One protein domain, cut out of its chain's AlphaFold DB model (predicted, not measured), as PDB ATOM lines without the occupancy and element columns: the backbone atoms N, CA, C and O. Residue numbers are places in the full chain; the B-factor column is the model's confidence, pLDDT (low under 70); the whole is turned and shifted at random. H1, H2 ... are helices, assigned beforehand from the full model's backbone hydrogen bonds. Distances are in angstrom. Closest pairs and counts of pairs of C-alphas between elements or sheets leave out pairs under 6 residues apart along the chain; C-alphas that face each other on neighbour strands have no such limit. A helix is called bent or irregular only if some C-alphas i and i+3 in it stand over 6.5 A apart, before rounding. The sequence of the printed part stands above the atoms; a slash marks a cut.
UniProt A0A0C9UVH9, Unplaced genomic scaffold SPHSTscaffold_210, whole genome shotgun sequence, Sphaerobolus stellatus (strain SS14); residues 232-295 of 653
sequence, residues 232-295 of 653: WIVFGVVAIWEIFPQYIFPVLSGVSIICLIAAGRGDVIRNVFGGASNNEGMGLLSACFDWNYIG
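Overview. This is residues 232 to 295 of the 653 residues of an uncharacterized protein of Sphaerobolus stellatus (strain SS14) (UniProt A0A0C9UVH9). A row of short helices runs one way from H1 to H4, the printed part turns round at one end where H4 and H5 pack together, and a long link with no named element folds back beside the row to H6. At the opposite end the first residues of H1, 232 to 237, stick out free, and a short antiparallel pairing of residues 255 to 256 with 286 to 287 ties the outgoing and returning stretches together. The printed part has 64 residues with six named helices, H1 to H6 in order, and no named strand; the class is all helix. It is loose, with a radius of gyration of the C-alphas of 13.4 A, and long and narrow, spanning 45 by 20 by 16 A.

Arrangement. H1, residues 232 to 241, and H2, residues 243 to 248, meet only through their link. H2 and H3, residues 250 to 253, touch only at the corner; their closest C-alphas, those of Pro 245 and Leu 252, are 5.1 A apart. H3 and H4, residues 257 to 261, are apart. H4 and H5, residues 267 to 273, touch, and their closest C-alphas, those of Cys 259 and Phe 273, are 6.4 A apart. H6, residues 291 to 294, is close to but not clearly touching H1, the closest C-alphas being those of Val 238 and Trp 291, 7.9 A apart. H6 is also close to but not clearly touching H3, with the closest C-alphas, those of Ser 253 and Tyr 293, 7.6 A apart. H5 and H6 are apart. In H1, H2, H4 and H5 every O i to N i+4 pair is within hydrogen-bond range; H3 and H6 are too short for such a pair, and of their one O i to N i+3 pair each, that of H3 is within range and that of H6 is not.

Along the chain. H1 begins at C-alpha 232, (28.826, 45.532, 35.437), and is 13.8 A long from first to last C-alpha. H2 measures 6.4 A; it is neither bent nor irregular, but only just: C-alphas 245 and 248 are 6.5 A apart. H3 measures 5.8 A and H4 6.2 A. H5 begins at C-alpha 267, (48.840, 14.997, 10.341), and is 9.8 A long. H6 measures 4.8 A and ends at C-alpha 294, (32.769, 32.672, 21.153).

Size, cuts and confidence. The two C-alphas farthest apart are those of Trp 232 and Gly 266, 45.3 A. The printed part has no cut. The link from H5 to H6, residues 274 to 290, is long; the other links are tight. The mean pLDDT of the printed part is 81.2, and residues 264 to 265 and 276 to 278 are under 70.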
ATOM      1  N   TRP A 232      27.525  45.159  34.862       76.38
ATOM      2  CA  TRP A 232      28.826  45.532  35.437       76.38
ATOM      3  C   TRP A 232      29.557  44.366  36.116       76.38
ATOM      4  O   TRP A 232      30.784  44.305  36.041       76.38
ATOM      5  N   ILE A 233      28.834  43.416  36.721       86.00
ATOM      6  CA  ILE A 233      29.425  42.173  37.246       86.00
ATOM      7  C   ILE A 233      29.992  41.327  36.101       86.00
ATOM      8  O   ILE A 233      31.154  40.938  36.158       86.00
ATOM      9  N   VAL A 234      29.208  41.074  35.045       85.62
ATOM     10  CA  VAL A 234      29.652  40.287  33.881       85.62
ATOM     11  C   VAL A 234      30.802  40.988  33.159       85.62
ATOM     12  O   VAL A 234      31.791  40.339  32.847       85.62
ATOM     13  N   PHE A 235      30.734  42.308  32.972       82.62
ATOM     14  CA  PHE A 235      31.819  43.110  32.405       82.62
ATOM     15  C   PHE A 235      33.107  42.984  33.227       82.62
ATOM     16  O   PHE A 235      34.161  42.732  32.654       82.62
ATOM     17  N   GLY A 236      33.036  43.099  34.558       86.69
ATOM     18  CA  GLY A 236      34.201  42.933  35.430       86.69
ATOM     19  C   GLY A 236      34.781  41.517  35.394       86.69
ATOM     20  O   GLY A 236      35.994  41.353  35.286       86.69
ATOM     21  N   VAL A 237      33.923  40.491  35.425       90.94
ATOM     22  CA  VAL A 237      34.339  39.081  35.335       90.94
ATOM     23  C   VAL A 237      34.977  38.778  33.981       90.94
ATOM     24  O   VAL A 237      36.055  38.194  33.954       90.94
ATOM     25  N   VAL A 238      34.371  39.207  32.868       87.06
ATOM     26  CA  VAL A 238      34.908  38.988  31.515       87.06
ATOM     27  C   VAL A 238      36.187  39.800  31.292       87.06
ATOM     28  O   VAL A 238      37.156  39.248  30.790       87.06
ATOM     29  N   ALA A 239      36.264  41.058  31.736       86.19
ATOM     30  CA  ALA A 239      37.478  41.869  31.599       86.19
ATOM     31  C   ALA A 239      38.681  41.304  32.381       86.19
ATOM     32  O   ALA A 239      39.819  41.462  31.945       86.19
ATOM     33  N   ILE A 240      38.442  40.631  33.513       90.56
ATOM     34  CA  ILE A 240      39.479  39.874  34.233       90.56
ATOM     35  C   ILE A 240      39.764  38.545  33.523       90.56
ATOM     36  O   ILE A 240      40.927  38.166  33.383       90.56
ATOM     37  N   TRP A 241      38.722  37.841  33.067       90.31
ATOM     38  CA  TRP A 241      38.848  36.548  32.400       90.31
ATOM     39  C   TRP A 241      39.650  36.636  31.106       90.31
ATOM     40  O   TRP A 241      40.544  35.825  30.934       90.31
ATOM     41  N   GLU A 242      39.410  37.628  30.244       85.94
ATOM     42  CA  GLU A 242      40.074  37.793  28.938       85.94
ATOM     43  C   GLU A 242      41.608  37.905  29.028       85.94
ATOM     44  O   GLU A 242      42.315  37.523  28.097       85.94
ATOM     45  N   ILE A 243      42.157  38.323  30.173       88.00
ATOM     46  CA  ILE A 243      43.610  38.324  30.420       88.00
ATOM     47  C   ILE A 243      44.175  36.885  30.414       88.00
ATOM     48  O   ILE A 243      45.338  36.665  30.060       88.00
ATOM     49  N   PHE A 244      43.359  35.880  30.751       89.38
ATOM     50  CA  PHE A 244      43.757  34.474  30.755       89.38
ATOM     51  C   PHE A 244      43.932  33.882  29.342       89.38
ATOM     52  O   PHE A 244      45.059  33.474  29.052       89.38
ATOM     53  N   PRO A 245      42.930  33.843  28.437       85.56
ATOM     54  CA  PRO A 245      43.114  33.330  27.083       85.56
ATOM     55  C   PRO A 245      43.949  34.257  26.186       85.56
ATOM     56  O   PRO A 245      44.589  33.759  25.268       85.56
ATOM     57  N   GLN A 246      44.025  35.570  26.444       81.81
ATOM     58  CA  GLN A 246      44.841  36.455  25.599       81.81
ATOM     59  C   GLN A 246      46.325  36.513  26.008       81.81
ATOM     60  O   GLN A 246      47.170  36.773  25.150       81.81
ATOM     61  N   TYR A 247      46.674  36.284  27.284       83.44
ATOM     62  CA  TYR A 247      48.055  36.465  27.767       83.44
ATOM     63  C   TYR A 247      48.582  35.350  28.682       83.44
ATOM     64  O   TYR A 247      49.668  34.830  28.431       83.44
ATOM     65  N   ILE A 248      47.858  34.969  29.742       89.00
ATOM     66  CA  ILE A 248      48.405  34.058  30.774       89.00
ATOM     67  C   ILE A 248      48.482  32.606  30.276       89.00
ATOM     68  O   ILE A 248      49.461  31.912  30.547       89.00
ATOM     69  N   PHE A 249      47.460  32.131  29.559       87.69
ATOM     70  CA  PHE A 249      47.395  30.764  29.040       87.69
ATOM     71  C   PHE A 249      46.642  30.690  27.691       87.69
ATOM     72  O   PHE A 249      45.503  30.215  27.638       87.69
ATOM     73  N   PRO A 250      47.280  31.098  26.571       82.56
ATOM     74  CA  PRO A 250      46.623  31.197  25.261       82.56
ATOM     75  C   PRO A 250      46.046  29.908  24.670       82.56
ATOM     76  O   PRO A 250      45.234  29.956  23.747       82.56
ATOM     77  N   VAL A 251      46.397  28.747  25.231       82.75
ATOM     78  CA  VAL A 251      45.817  27.439  24.875       82.75
ATOM     79  C   VAL A 251      44.293  27.408  25.094       82.75
ATOM     80  O   VAL A 251      43.594  26.669  24.405       82.75
ATOM     81  N   LEU A 252      43.753  28.245  25.990       83.81
ATOM     82  CA  LEU A 252      42.308  28.380  26.231       83.81
ATOM     83  C   LEU A 252      41.506  28.867  25.009       83.81
ATOM     84  O   LEU A 252      40.301  28.619  24.946       83.81
ATOM     85  N   SER A 253      42.155  29.498  24.027       78.12
ATOM     86  CA  SER A 253      41.514  29.876  22.758       78.12
ATOM     87  C   SER A 253      41.157  28.668  21.869       78.12
ATOM     88  O   SER A 253      40.276  28.783  21.020       78.12
ATOM     89  N   GLY A 254      41.775  27.495  22.073       80.12
ATOM     90  CA  GLY A 254      41.533  26.303  21.252       80.12
ATOM     91  C   GLY A 254      41.985  24.996  21.910       80.12
ATOM     92  O   GLY A 254      43.027  24.429  21.574       80.12
ATOM     93  N   VAL A 255      41.173  24.475  22.829       81.81
ATOM     94  CA  VAL A 255      41.423  23.222  23.551       81.81
ATOM     95  C   VAL A 255      40.826  22.035  22.786       81.81
ATOM     96  O   VAL A 255      39.676  21.645  22.995       81.81
ATOM     97  N   SER A 256      41.627  21.414  21.919       84.69
ATOM     98  CA  SER A 256      41.263  20.151  21.261       84.69
ATOM     99  C   SER A 256      41.667  18.939  22.104       84.69
ATOM    100  O   SER A 256      42.831  18.529  22.136       84.69
ATOM    101  N   ILE A 257      40.679  18.330  22.768       83.12
ATOM    102  CA  ILE A 257      40.854  17.134  23.614       83.12
ATOM    103  C   ILE A 257      41.493  15.984  22.817       83.12
ATOM    104  O   ILE A 257      42.368  15.281  23.322       83.12
ATOM    105  N   ILE A 258      41.103  15.816  21.550       83.06
ATOM    106  CA  ILE A 258      41.592  14.732  20.688       83.06
ATOM    107  C   ILE A 258      43.069  14.946  20.315       83.06
ATOM    108  O   ILE A 258      43.843  13.990  20.347       83.06
ATOM    109  N   CYS A 259      43.502  16.183  20.047       81.38
ATOM    110  CA  CYS A 259      44.919  16.482  19.806       81.38
ATOM    111  C   CYS A 259      45.792  16.298  21.055       81.38
ATOM    112  O   CYS A 259      46.929  15.833  20.931       81.38
ATOM    113  N   LEU A 260      45.259  16.614  22.243       81.56
ATOM    114  CA  LEU A 260      45.934  16.381  23.523       81.56
ATOM    115  C   LEU A 260      46.110  14.880  23.801       81.56
ATOM    116  O   LEU A 260      47.226  14.443  24.077       81.56
ATOM    117  N   ILE A 261      45.052  14.073  23.644       84.06
ATOM    118  CA  ILE A 261      45.112  12.605  23.800       84.06
ATOM    119  C   ILE A 261      46.059  11.971  22.769       84.06
ATOM    120  O   ILE A 261      46.826  11.068  23.102       84.06
ATOM    121  N   ALA A 262      46.050  12.455  21.524       81.38
ATOM    122  CA  ALA A 262      46.952  11.980  20.477       81.38
ATOM    123  C   ALA A 262      48.419  12.413  20.674       81.38
ATOM    124  O   ALA A 262      49.286  11.935  19.940       81.38
ATOM    125  N   ALA A 263      48.712  13.324  21.613       70.38
ATOM    126  CA  ALA A 263      50.040  13.893  21.855       70.38
ATOM    127  C   ALA A 263      50.749  14.356  20.559       70.38
ATOM    128  O   ALA A 263      51.926  14.070  20.336       70.38
ATOM    129  N   GLY A 264      49.998  15.010  19.661       63.50
ATOM    130  CA  GLY A 264      50.493  15.504  18.366       63.50
ATOM    131  C   GLY A 264      50.782  14.438  17.294       63.50
ATOM    132  O   GLY A 264      51.320  14.770  16.237       63.50
ATOM    133  N   ARG A 265      50.451  13.159  17.518       67.06
ATOM    134  CA  ARG A 265      50.807  12.060  16.602       67.06
ATOM    135  C   ARG A 265      49.880  11.968  15.384       67.06
ATOM    136  O   ARG A 265      48.874  11.265  15.407       67.06
ATOM    137  N   GLY A 266      50.300  12.598  14.286       77.38
ATOM    138  CA  GLY A 266      49.813  12.334  12.928       77.38
ATOM    139  C   GLY A 266      49.031  13.485  12.293       77.38
ATOM    140  O   GLY A 266      48.070  14.001  12.865       77.38
ATOM    141  N   ASP A 267      49.400  13.843  11.060       79.88
ATOM    142  CA  ASP A 267      48.840  14.997  10.341       79.88
ATOM    143  C   ASP A 267      47.330  14.928  10.109       79.88
ATOM    144  O   ASP A 267      46.678  15.962  10.053       79.88
ATOM    145  N   VAL A 268      46.739  13.732  10.017       83.88
ATOM    146  CA  VAL A 268      45.275  13.591   9.902       83.88
ATOM    147  C   VAL A 268      44.570  14.103  11.158       83.88
ATOM    148  O   VAL A 268      43.548  14.776  11.056       83.88
ATOM    149  N   ILE A 269      45.137  13.849  12.343       84.69
ATOM    150  CA  ILE A 269      44.563  14.330  13.603       84.69
ATOM    151  C   ILE A 269      44.742  15.849  13.710       84.69
ATOM    152  O   ILE A 269      43.792  16.545  14.058       84.69
ATOM    153  N   ARG A 270      45.915  16.374  13.327       82.62
ATOM    154  CA  ARG A 270      46.183  17.821  13.274       82.62
ATOM    155  C   ARG A 270      45.240  18.556  12.315       82.62
ATOM    156  O   ARG A 270      44.585  19.500  12.732       82.62
ATOM    157  N   ASN A 271      45.111  18.090  11.075       85.38
ATOM    158  CA  ASN A 271      44.310  18.751  10.044       85.38
ATOM    159  C   ASN A 271      42.798  18.740  10.357       85.38
ATOM    160  O   ASN A 271      42.092  19.688  10.013       85.38
ATOM    161  N   VAL A 272      42.286  17.675  10.989       85.19
ATOM    162  CA  VAL A 272      40.845  17.525  11.274       85.19
ATOM    163  C   VAL A 272      40.452  18.081  12.644       85.19
ATOM    164  O   VAL A 272      39.465  18.808  12.732       85.19
ATOM    165  N   PHE A 273      41.205  17.757  13.700       84.94
ATOM    166  CA  PHE A 273      40.858  18.068  15.095       84.94
ATOM    167  C   PHE A 273      41.737  19.165  15.715       84.94
ATOM    168  O   PHE A 273      41.359  19.731  16.740       84.94
ATOM    169  N   GLY A 274      42.895  19.482  15.128       77.88
ATOM    170  CA  GLY A 274      43.679  20.672  15.472       77.88
ATOM    171  C   GLY A 274      43.101  21.906  14.782       77.88
ATOM    172  O   GLY A 274      42.387  21.769  13.795       77.88
ATOM    173  N   GLY A 275      43.371  23.104  15.303       71.12
ATOM    174  CA  GLY A 275      42.782  24.349  14.778       71.12
ATOM    175  C   GLY A 275      42.914  25.593  15.667       71.12
ATOM    176  O   GLY A 275      42.360  26.630  15.327       71.12
ATOM    177  N   ALA A 276      43.665  25.515  16.774       67.12
ATOM    178  CA  ALA A 276      43.909  26.614  17.721       67.12
ATOM    179  C   ALA A 276      44.816  27.743  17.179       67.12
ATOM    180  O   ALA A 276      45.211  28.645  17.912       67.12
ATOM    181  N   SER A 277      45.198  27.660  15.906       67.81
ATOM    182  CA  SER A 277      46.108  28.562  15.211       67.81
ATOM    183  C   SER A 277      45.770  28.538  13.717       67.81
ATOM    184  O   SER A 277      45.271  27.540  13.181       67.81
ATOM    185  N   ASN A 278      45.983  29.667  13.043       68.75
ATOM    186  CA  ASN A 278      45.513  29.877  11.678       68.75
ATOM    187  C   ASN A 278      46.284  29.010  10.672       68.75
ATOM    188  O   ASN A 278      47.506  28.904  10.716       68.75
ATOM    189  N   ASN A 279      45.556  28.437   9.715       70.62
ATOM    190  CA  ASN A 279      46.008  27.466   8.714       70.62
ATOM    191  C   ASN A 279      46.422  26.066   9.239       70.62
ATOM    192  O   ASN A 279      46.825  25.227   8.432       70.62
ATOM    193  N   GLU A 280      46.293  25.755  10.536       72.88
ATOM    194  CA  GLU A 280      46.773  24.467  11.080       72.88
ATOM    195  C   GLU A 280      45.778  23.297  10.994       72.88
ATOM    196  O   GLU A 280      46.208  22.157  10.809       72.88
ATOM    197  N   GLY A 281      44.471  23.554  11.098       79.62
ATOM    198  CA  GLY A 281      43.425  22.530  10.987       79.62
ATOM    199  C   GLY A 281      42.008  23.069  11.230       79.62
ATOM    200  O   GLY A 281      41.832  24.231  11.595       79.62
ATOM    201  N   MET A 282      40.994  22.232  10.992       81.31
ATOM    202  CA  MET A 282      39.569  22.616  11.061       81.31
ATOM    203  C   MET A 282      38.968  22.609  12.478       81.31
ATOM    204  O   MET A 282      37.847  23.072  12.658       81.31
ATOM    205  N   GLY A 283      39.672  22.051  13.464       82.25
ATOM    206  CA  GLY A 283      39.307  22.062  14.884       82.25
ATOM    207  C   GLY A 283      38.000  21.350  15.242       82.25
ATOM    208  O   GLY A 283      37.296  21.787  16.154       82.25
ATOM    209  N   LEU A 284      37.676  20.242  14.566       84.56
ATOM    210  CA  LEU A 284      36.518  19.409  14.901       84.56
ATOM    211  C   LEU A 284      36.544  19.027  16.393       84.56
ATOM    212  O   LEU A 284      37.535  18.486  16.875       84.56
ATOM    213  N   LEU A 285      35.450  19.292  17.116       83.75
ATOM    214  CA  LEU A 285      35.322  19.064  18.569       83.75
ATOM    215  C   LEU A 285      36.370  19.799  19.442       83.75
ATOM    216  O   LEU A 285      36.607  19.399  20.583       83.75
ATOM    217  N   SER A 286      36.976  20.879  18.942       83.12
ATOM    218  CA  SER A 286      37.767  21.804  19.762       83.12
ATOM    219  C   SER A 286      36.852  22.681  20.623       83.12
ATOM    220  O   SER A 286      35.846  23.195  20.136       83.12
ATOM    221  N   ALA A 287      37.210  22.883  21.891       84.06
ATOM    222  CA  ALA A 287      36.538  23.829  22.779       84.06
ATOM    223  C   ALA A 287      37.268  25.181  22.787       84.06
ATOM    224  O   ALA A 287      38.497  25.224  22.753       84.06
ATOM    225  N   CYS A 288      36.519  26.278  22.871       84.56
ATOM    226  CA  CYS A 288      37.055  27.625  23.059       84.56
ATOM    227  C   CYS A 288      36.534  28.196  24.383       84.56
ATOM    228  O   CYS A 288      35.370  27.983  24.727       84.56
ATOM    229  N   PHE A 289      37.388  28.909  25.117       86.06
ATOM    230  CA  PHE A 289      37.056  29.584  26.379       86.06
ATOM    231  C   PHE A 289      37.357  31.093  26.332       86.06
ATOM    232  O   PHE A 289      37.479  31.739  27.370       86.06
ATOM    233  N   ASP A 290      37.509  31.645  25.132       82.56
ATOM    234  CA  ASP A 290      37.850  33.036  24.839       82.56
ATOM    235  C   ASP A 290      36.607  33.734  24.260       82.56
ATOM    236  O   ASP A 290      36.050  33.282  23.251       82.56
ATOM    237  N   TRP A 291      36.122  34.802  24.904       78.19
ATOM    238  CA  TRP A 291      34.859  35.431  24.495       78.19
ATOM    239  C   TRP A 291      34.978  36.220  23.188       78.19
ATOM    240  O   TRP A 291      33.955  36.486  22.552       78.19
ATOM    241  N   ASN A 292      36.201  36.535  22.752       75.00
ATOM    242  CA  ASN A 292      36.479  37.161  21.462       75.00
ATOM    243  C   ASN A 292      36.062  36.234  20.305       75.00
ATOM    244  O   ASN A 292      35.395  36.679  19.373       75.00
ATOM    245  N   TYR A 293      36.369  34.933  20.413       75.31
ATOM    246  CA  TYR A 293      36.003  33.926  19.405       75.31
ATOM    247  C   TYR A 293      34.620  33.290  19.629       75.31
ATOM    248  O   TYR A 293      33.990  32.874  18.659       75.31
ATOM    249  N   ILE A 294      34.123  33.203  20.873       77.88
ATOM    250  CA  ILE A 294      32.769  32.672  21.153       77.88
ATOM    251  C   ILE A 294      31.679  33.612  20.610       77.88
ATOM    252  O   ILE A 294      30.654  33.147  20.110       77.88
ATOM    253  N   GLY A 295      31.888  34.930  20.700       76.69
ATOM    254  CA  GLY A 295      30.963  35.924  20.161       76.69
ATOM    255  C   GLY A 295      29.572  35.905  20.814       76.69
ATOM    256  O   GLY A 295      29.428  35.765  22.028       76.69
TER     257      GLY A 295